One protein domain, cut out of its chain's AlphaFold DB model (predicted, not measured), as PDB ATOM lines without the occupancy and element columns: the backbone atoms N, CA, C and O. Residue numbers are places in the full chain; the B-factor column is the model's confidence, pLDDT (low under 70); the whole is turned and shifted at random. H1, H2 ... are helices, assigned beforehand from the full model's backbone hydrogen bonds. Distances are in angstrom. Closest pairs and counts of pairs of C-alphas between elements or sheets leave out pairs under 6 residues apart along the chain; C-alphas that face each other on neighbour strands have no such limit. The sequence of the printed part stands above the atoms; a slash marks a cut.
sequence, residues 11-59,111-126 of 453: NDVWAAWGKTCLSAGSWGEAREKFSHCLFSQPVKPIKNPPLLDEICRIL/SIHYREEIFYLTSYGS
ATOM      1  N   ASN A  11     178.010 134.655 224.027       75.62
ATOM      2  CA  ASN A  11     177.868 135.246 222.699       75.62
ATOM      3  C   ASN A  11     176.466 135.814 222.435       75.62
ATOM      4  O   ASN A  11     176.354 136.860 221.796       75.62
ATOM      5  N   ASP A  12     175.408 135.178 222.941       78.00
ATOM      6  CA  ASP A  12     174.031 135.650 222.769       78.00
ATOM      7  C   ASP A  12     173.768 136.908 223.603       78.00
ATOM      8  O   ASP A  12     173.076 137.825 223.151       78.00
ATOM      9  N   VAL A  13     174.378 136.995 224.792       82.19
ATOM     10  CA  VAL A  13     174.303 138.179 225.661       82.19
ATOM     11  C   VAL A  13     174.986 139.375 224.998       82.19
ATOM     12  O   VAL A  13     174.393 140.452 224.892       82.19
ATOM     13  N   TRP A  14     176.207 139.186 224.490       84.62
ATOM     14  CA  TRP A  14     176.929 140.229 223.761       84.62
ATOM     15  C   TRP A  14     176.208 140.647 222.471       84.62
ATOM     16  O   TRP A  14     176.119 141.843 222.181       84.62
ATOM     17  N   ALA A  15     175.626 139.697 221.732       83.50
ATOM     18  CA  ALA A  15     174.860 139.976 220.523       83.50
ATOM     19  C   ALA A  15     173.579 140.772 220.819       83.50
ATOM     20  O   ALA A  15     173.278 141.739 220.115       83.50
ATOM     21  N   ALA A  16     172.832 140.402 221.863       81.88
ATOM     22  CA  ALA A  16     171.645 141.134 222.299       81.88
ATOM     23  C   ALA A  16     172.003 142.558 222.750       81.88
ATOM     24  O   ALA A  16     171.357 143.520 222.325       81.88
ATOM     25  N   TRP A  17     173.078 142.712 223.528       82.50
ATOM     26  CA  TRP A  17     173.549 144.023 223.968       82.50
ATOM     27  C   TRP A  17     173.985 144.890 222.782       82.50
ATOM     28  O   TRP A  17     173.500 146.013 222.632       82.50
ATOM     29  N   GLY A  18     174.788 144.350 221.863       85.50
ATOM     30  CA  GLY A  18     175.183 145.050 220.641       85.50
ATOM     31  C   GLY A  18     173.981 145.539 219.829       85.50
ATOM     32  O   GLY A  18     173.958 146.697 219.411       85.50
ATOM     33  N   LYS A  19     172.929 144.718 219.682       83.19
ATOM     34  CA  LYS A  19     171.677 145.114 219.005       83.19
ATOM     35  C   LYS A  19     170.958 146.257 219.725       83.19
ATOM     36  O   LYS A  19     170.456 147.165 219.060       83.19
ATOM     37  N   THR A  20     170.913 146.250 221.060       81.00
ATOM     38  CA  THR A  20     170.318 147.360 221.829       81.00
ATOM     39  C   THR A  20     171.120 148.654 221.686       81.00
ATOM     40  O   THR A  20     170.523 149.694 221.418       81.00
ATOM     41  N   CYS A  21     172.457 148.593 221.739       81.25
ATOM     42  CA  CYS A  21     173.332 149.745 221.498       81.25
ATOM     43  C   CYS A  21     173.160 150.295 220.074       81.25
ATOM     44  O   CYS A  21     173.066 151.507 219.885       81.25
ATOM     45  N   LEU A  22     173.042 149.405 219.081       83.31
ATOM     46  CA  LEU A  22     172.787 149.762 217.685       83.31
ATOM     47  C   LEU A  22     171.432 150.471 217.522       83.31
ATOM     48  O   LEU A  22     171.331 151.469 216.812       83.31
ATOM     49  N   SER A  23     170.409 149.993 218.234       77.75
ATOM     50  CA  SER A  23     169.060 150.580 218.248       77.75
ATOM     51  C   SER A  23     169.013 151.932 218.969       77.75
ATOM     52  O   SER A  23     168.231 152.804 218.595       77.75
ATOM     53  N   ALA A  24     169.862 152.123 219.981       76.81
ATOM     54  CA  ALA A  24     169.991 153.364 220.741       76.81
ATOM     55  C   ALA A  24     170.846 154.437 220.033       76.81
ATOM     56  O   ALA A  24     170.935 155.563 220.517       76.81
ATOM     57  N   GLY A  25     171.479 154.112 218.897       77.00
ATOM     58  CA  GLY A  25     172.389 155.015 218.182       77.00
ATOM     59  C   GLY A  25     173.797 155.109 218.788       77.00
ATOM     60  O   GLY A  25     174.588 155.953 218.364       77.00
ATOM     61  N   SER A  26     174.135 154.235 219.741       82.44
ATOM     62  CA  SER A  26     175.471 154.106 220.342       82.44
ATOM     63  C   SER A  26     176.368 153.212 219.480       82.44
ATOM     64  O   SER A  26     176.678 152.072 219.829       82.44
ATOM     65  N   TRP A  27     176.787 153.730 218.320       83.75
ATOM     66  CA  TRP A  27     177.527 152.972 217.301       83.75
ATOM     67  C   TRP A  27     178.880 152.428 217.788       83.75
ATOM     68  O   TRP A  27     179.239 151.297 217.472       83.75
ATOM     69  N   GLY A  28     179.625 153.207 218.580       82.81
ATOM     70  CA  GLY A  28     180.931 152.792 219.113       82.81
ATOM     71  C   GLY A  28     180.823 151.579 220.040       82.81
ATOM     72  O   GLY A  28     181.488 150.572 219.816       82.81
ATOM     73  N   GLU A  29     179.910 151.642 221.011       82.75
ATOM     74  CA  GLU A  29     179.646 150.538 221.941       82.75
ATOM     75  C   GLU A  29     179.112 149.304 221.209       82.75
ATOM     76  O   GLU A  29     179.525 148.183 221.504       82.75
ATOM     77  N   ALA A  30     178.241 149.494 220.211       85.88
ATOM     78  CA  ALA A  30     177.738 148.394 219.394       85.88
ATOM     79  C   ALA A  30     178.880 147.658 218.671       85.88
ATOM     80  O   ALA A  30     178.906 146.429 218.662       85.88
ATOM     81  N   ARG A  31     179.853 148.381 218.095       86.44
ATOM     82  CA  ARG A  31     181.039 147.779 217.454       86.44
ATOM     83  C   ARG A  31     181.879 146.972 218.437       86.44
ATOM     84  O   ARG A  31     182.257 145.853 218.104       86.44
ATOM     85  N   GLU A  32     182.133 147.506 219.631       84.56
ATOM     86  CA  GLU A  32     182.868 146.782 220.673       84.56
ATOM     87  C   GLU A  32     182.136 145.499 221.073       84.56
ATOM     88  O   GLU A  32     182.735 144.424 221.064       84.56
ATOM     89  N   LYS A  33     180.824 145.572 221.332       83.88
ATOM     90  CA  LYS A  33     180.041 144.395 221.736       83.88
ATOM     91  C   LYS A  33     179.990 143.341 220.635       83.88
ATOM     92  O   LYS A  33     180.202 142.164 220.912       83.88
ATOM     93  N   PHE A  34     179.803 143.749 219.379       85.06
ATOM     94  CA  PHE A  34     179.837 142.810 218.260       85.06
ATOM     95  C   PHE A  34     181.227 142.230 217.996       85.06
ATOM     96  O   PHE A  34     181.298 141.112 217.500       85.06
ATOM     97  N   SER A  35     182.319 142.912 218.358       83.50
ATOM     98  CA  SER A  35     183.677 142.363 218.210       83.50
ATOM     99  C   SER A  35     183.945 141.139 219.095       83.50
ATOM    100  O   SER A  35     184.791 140.316 218.754       83.50
ATOM    101  N   HIS A  36     183.187 140.978 220.186       80.50
ATOM    102  CA  HIS A  36     183.251 139.790 221.038       80.50
ATOM    103  C   HIS A  36     182.512 138.584 220.437       80.50
ATOM    104  O   HIS A  36     182.874 137.451 220.731       80.50
ATOM    105  N   CYS A  37     181.516 138.813 219.570       81.44
ATOM    106  CA  CYS A  37     180.720 137.752 218.932       81.44
ATOM    107  C   CYS A  37     181.150 137.442 217.493       81.44
ATOM    108  O   CYS A  37     180.943 136.335 217.000       81.44
ATOM    109  N   LEU A  38     181.654 138.450 216.777       79.44
ATOM    110  CA  LEU A  38     182.039 138.377 215.374       79.44
ATOM    111  C   LEU A  38     183.560 138.413 215.279       79.44
ATOM    112  O   LEU A  38     184.202 139.422 215.567       79.44
ATOM    113  N   PHE A  39     184.140 137.309 214.823       73.31
ATOM    114  CA  PHE A  39     185.580 137.206 214.640       73.31
ATOM    115  C   PHE A  39     185.982 137.728 213.261       73.31
ATOM    116  O   PHE A  39     185.536 137.217 212.232       73.31
ATOM    117  N   SER A  40     186.853 138.737 213.240       70.62
ATOM    118  CA  SER A  40     187.492 139.207 212.009       70.62
ATOM    119  C   SER A  40     188.564 138.201 211.595       70.62
ATOM    120  O   SER A  40     189.576 138.054 212.277       70.62
ATOM    121  N   GLN A  41     188.352 137.505 210.481       66.31
ATOM    122  CA  GLN A  41     189.327 136.568 209.916       66.31
ATOM    123  C   GLN A  41     190.150 137.238 208.801       66.31
ATOM    124  O   GLN A  41     189.637 138.128 208.122       66.31
ATOM    125  N   PRO A  42     191.411 136.817 208.574       64.88
ATOM    126  CA  PRO A  42     192.245 137.362 207.496       64.88
ATOM    127  C   PRO A  42     191.677 137.062 206.099       64.88
ATOM    128  O   PRO A  42     191.906 137.822 205.162       64.88
ATOM    129  N   VAL A  43     190.913 135.973 205.962       76.94
ATOM    130  CA  VAL A  43     190.153 135.627 204.756       76.94
ATOM    131  C   VAL A  43     188.673 135.859 205.044       76.94
ATOM    132  O   VAL A  43     188.168 135.414 206.075       76.94
ATOM    133  N   LYS A  44     187.967 136.553 204.144       82.75
ATOM    134  CA  LYS A  44     186.528 136.799 204.311       82.75
ATOM    135  C   LYS A  44     185.738 135.485 204.268       82.75
ATOM    136  O   LYS A  44     186.056 134.606 203.465       82.75
ATOM    137  N   PRO A  45     184.673 135.355 205.076       81.19
ATOM    138  CA  PRO A  45     183.890 134.131 205.121       81.19
ATOM    139  C   PRO A  45     183.112 133.910 203.815       81.19
ATOM    140  O   PRO A  45     182.715 134.858 203.132       81.19
ATOM    141  N   ILE A  46     182.855 132.642 203.475       78.50
ATOM    142  CA  ILE A  46     182.103 132.253 202.264       78.50
ATOM    143  C   ILE A  46     180.646 132.734 202.341       78.50
ATOM    144  O   ILE A  46     180.073 133.179 201.346       78.50
ATOM    145  N   LYS A  47     180.042 132.655 203.530       82.81
ATOM    146  CA  LYS A  47     178.696 133.152 203.834       82.81
ATOM    147  C   LYS A  47     178.761 134.085 205.032       82.81
ATOM    148  O   LYS A  47     179.627 133.932 205.888       82.81
ATOM    149  N   ASN A  48     177.841 135.038 205.086       83.38
ATOM    150  CA  ASN A  48     177.727 135.919 206.239       83.38
ATOM    151  C   ASN A  48     177.370 135.122 207.506       83.38
ATOM    152  O   ASN A  48     176.579 134.176 207.427       83.38
ATOM    153  N   PRO A  49     177.902 135.514 208.676       85.12
ATOM    154  CA  PRO A  49     177.367 135.073 209.957       85.12
ATOM    155  C   PRO A  49     175.890 135.489 210.092       85.12
ATOM    156  O   PRO A  49     175.550 136.610 209.710       85.12
ATOM    157  N   PRO A  50     175.012 134.659 210.685       81.75
ATOM    158  CA  PRO A  50     173.581 134.971 210.805       81.75
ATOM    159  C   PRO A  50     173.327 136.265 211.592       81.75
ATOM    160  O   PRO A  50     172.442 137.047 211.252       81.75
ATOM    161  N   LEU A  51     174.164 136.532 212.601       82.81
ATOM    162  CA  LEU A  51     174.133 137.774 213.368       82.81
ATOM    163  C   LEU A  51     174.420 139.005 212.492       82.81
ATOM    164  O   LEU A  51     173.812 140.051 212.696       82.81
ATOM    165  N   LEU A  52     175.305 138.887 211.497       85.19
ATOM    166  CA  LEU A  52     175.625 139.985 210.586       85.19
ATOM    167  C   LEU A  52     174.449 140.313 209.662       85.19
ATOM    168  O   LEU A  52     174.143 141.486 209.472       85.19
ATOM    169  N   ASP A  53     173.761 139.301 209.130       83.38
ATOM    170  CA  ASP A  53     172.570 139.522 208.301       83.38
ATOM    171  C   ASP A  53     171.456 140.217 209.101       83.38
ATOM    172  O   ASP A  53     170.742 141.078 208.585       83.38
ATOM    173  N   GLU A  54     171.338 139.900 210.392       80.69
ATOM    174  CA  GLU A  54     170.401 140.570 211.288       80.69
ATOM    175  C   GLU A  54     170.790 142.029 211.571       80.69
ATOM    176  O   GLU A  54     169.914 142.897 211.550       80.69
ATOM    177  N   ILE A  55     172.083 142.309 211.775       83.25
ATOM    178  CA  ILE A  55     172.622 143.671 211.927       83.25
ATOM    179  C   ILE A  55     172.358 144.497 210.661       83.25
ATOM    180  O   ILE A  55     171.832 145.606 210.759       83.25
ATOM    181  N   CYS A  56     172.656 143.960 209.473       83.00
ATOM    182  CA  CYS A  56     172.374 144.628 208.200       83.00
ATOM    183  C   CYS A  56     170.874 144.905 208.042       83.00
ATOM    184  O   CYS A  56     170.482 146.031 207.760       83.00
ATOM    185  N   ARG A  57     170.004 143.930 208.337       83.12
ATOM    186  CA  ARG A  57     168.546 144.125 208.280       83.12
ATOM    187  C   ARG A  57     168.055 145.225 209.229       83.12
ATOM    188  O   ARG A  57     167.155 145.984 208.868       83.12
ATOM    189  N   ILE A  58     168.635 145.310 210.428       80.00
ATOM    190  CA  ILE A  58     168.366 146.383 211.396       80.00
ATOM    191  C   ILE A  58     168.755 147.746 210.807       80.00
ATOM    192  O   ILE A  58     167.965 148.686 210.875       80.00
ATOM    193  N   LEU A  59     169.935 147.843 210.197       80.88
ATOM    194  CA  LEU A  59     170.438 149.077 209.588       80.88
ATOM    195  C   LEU A  59     169.647 149.490 208.333       80.88
ATOM    196  O   LEU A  59     169.458 150.682 208.098       80.88
ATOM    197  N   SER A 111     173.425 158.519 205.885       75.62
ATOM    198  CA  SER A 111     174.890 158.502 205.843       75.62
ATOM    199  C   SER A 111     175.532 157.736 207.004       75.62
ATOM    200  O   SER A 111     176.638 157.229 206.814       75.62
ATOM    201  N   ILE A 112     174.912 157.676 208.189       81.94
ATOM    202  CA  ILE A 112     175.491 156.945 209.326       81.94
ATOM    203  C   ILE A 112     175.190 155.451 209.242       81.94
ATOM    204  O   ILE A 112     176.112 154.658 209.387       81.94
ATOM    205  N   HIS A 113     173.964 155.071 208.868       81.44
ATOM    206  CA  HIS A 113     173.617 153.666 208.624       81.44
ATOM    207  C   HIS A 113     174.492 153.062 207.525       81.44
ATOM    208  O   HIS A 113     175.054 151.989 207.712       81.44
ATOM    209  N   TYR A 114     174.718 153.812 206.442       85.88
ATOM    210  CA  TYR A 114     175.657 153.433 205.390       85.88
ATOM    211  C   TYR A 114     177.074 153.159 205.926       85.88
ATOM    212  O   TYR A 114     177.697 152.164 205.560       85.88
ATOM    213  N   ARG A 115     177.595 154.038 206.798       86.44
ATOM    214  CA  ARG A 115     178.939 153.910 207.392       86.44
ATOM    215  C   ARG A 115     179.058 152.731 208.352       86.44
ATOM    216  O   ARG A 115     180.117 152.114 208.422       86.44
ATOM    217  N   GLU A 116     178.005 152.433 209.097       87.75
ATOM    218  CA  GLU A 116     177.992 151.283 209.997       87.75
ATOM    219  C   GLU A 116     177.870 149.976 209.226       87.75
ATOM    220  O   GLU A 116     178.638 149.048 209.460       87.75
ATOM    221  N   GLU A 117     176.980 149.917 208.240       85.50
ATOM    222  CA  GLU A 117     176.781 148.710 207.448       85.50
ATOM    223  C   GLU A 117     178.043 148.348 206.657       85.50
ATOM    224  O   GLU A 117     178.495 147.203 206.709       85.50
ATOM    225  N   ILE A 118     178.693 149.329 206.016       88.06
ATOM    226  CA  ILE A 118     179.966 149.081 205.335       88.06
ATOM    227  C   ILE A 118     181.069 148.668 206.314       88.06
ATOM    228  O   ILE A 118     181.893 147.829 205.954       88.06
ATOM    229  N   PHE A 119     181.090 149.197 207.544       88.00
ATOM    230  CA  PHE A 119     182.049 148.775 208.567       88.00
ATOM    231  C   PHE A 119     181.857 147.293 208.901       88.00
ATOM    232  O   PHE A 119     182.793 146.508 208.754       88.00
ATOM    233  N   TYR A 120     180.637 146.883 209.257       87.94
ATOM    234  CA  TYR A 120     180.360 145.490 209.609       87.94
ATOM    235  C   TYR A 120     180.566 144.535 208.425       87.94
ATOM    236  O   TYR A 120     181.142 143.458 208.592       87.94
ATOM    237  N   LEU A 121     180.182 144.930 207.208       88.06
ATOM    238  CA  LEU A 121     180.415 144.131 206.002       88.06
ATOM    239  C   LEU A 121     181.897 144.047 205.624       88.06
ATOM    240  O   LEU A 121     182.350 143.007 205.139       88.06
ATOM    241  N   THR A 122     182.676 145.105 205.847       87.25
ATOM    242  CA  THR A 122     184.120 145.096 205.576       87.25
ATOM    243  C   THR A 122     184.855 144.244 206.606       87.25
ATOM    244  O   THR A 122     185.679 143.423 206.206       87.25
ATOM    245  N   SER A 123     184.496 144.344 207.886       84.75
ATOM    246  CA  SER A 123     185.157 143.611 208.970       84.75
ATOM    247  C   SER A 123     184.739 142.141 209.073       84.75
ATOM    248  O   SER A 123     185.577 141.291 209.354       84.75
ATOM    249  N   TYR A 124     183.468 141.816 208.816       86.62
ATOM    250  CA  TYR A 124     182.915 140.483 209.111       86.62
ATOM    251  C   TYR A 124     182.165 139.834 207.940       86.62
ATOM    252  O   TYR A 124     181.861 138.644 207.977       86.62
ATOM    253  N   GLY A 125     181.837 140.602 206.898       86.75
ATOM    254  CA  GLY A 125     181.020 140.135 205.779       86.75
ATOM    255  C   GLY A 125     181.781 139.358 204.710       86.75
ATOM    256  O   GLY A 125     182.989 139.527 204.516       86.75
ATOM    257  N   SER A 126     181.032 138.545 203.965       91.00
ATOM    258  CA  SER A 126     181.511 137.860 202.763       91.00
ATOM    259  C   SER A 126     181.786 138.837 201.611       91.00
ATOM    260  O   SER A 126     181.207 139.928 201.543       91.00
TER     261      SER A 126
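AT A GLANCE: This is residues 11 to 59 and 111 to 126 of the 453 residues of the protein "Zinc finger protein FYVE domain containing protein, putative" of Pediculus humanus subsp. corporis (UniProt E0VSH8). Four helices run up and down in a small bundle, with H1, H2, H4 and H3 at the corners of a four-sided ring. H1 and H2 form one close hairpin, H3 and H4 a second pair beside it, and the two pairs are only loosely joined; residues 38 to 49, with no named element, loop from H2 to H3. The printed part has 65 residues with four named helices, in the order H1 H2 H3 H4, and no named strand: the class is all helix. It is compact, with a radius of gyration of the C-alphas of 10.8 A, and spans 31 by 28 by 17 A.

HOW THE PARTS SIT: H1, residues 11 to 23, and H2, residues 27 to 37, touch and form a helical hairpin. They run opposite ways at a shallow tilt of 16 degrees, and their closest C-alphas, of Gly 18 and Ala 30, are 4.4 A apart. H3, residues 50 to 59, is close to but not clearly touching H1, with the closest C-alphas, of Lys 19 and Ile 55, at 7.3 A. H4, residues 111 to 124, touches H3, opposite ways at a shallow tilt of 11 degrees, with the closest C-alphas, of Leu 59 and His 113, at 5.7 A. H2 and H4 are close but not clearly touching, at 7.5 A between the C-alphas of Trp 27 and Glu 116. H1 and H4 are apart, and so are H2 and H3. Every O i to N i+4 pair is within hydrogen-bond range in H1, H3 and H4; in H2 it is 5 of 7.

IN THESE COORDINATES: H1 begins at C-alpha 11 (177.868, 135.246, 222.699) and is 18.2 A long. H2 is 15.6 A long and H3 14.5 A. H4, 20.0 A long, ends at C-alpha 124 (182.915, 140.483, 209.111).

THE WHOLE: The C-alphas of Ala 24 and Val 43, the two farthest apart, are 31.3 A from each other. The link H1 to H2 is tight and H2 to H3 is long; H3 to H4 is the link across the cut, where residues 60 to 110 are not printed and C-alphas 59 and 111 are 11.1 A apart. The mean pLDDT of the printed part is 82.1, and residues 41 to 42 are under 70.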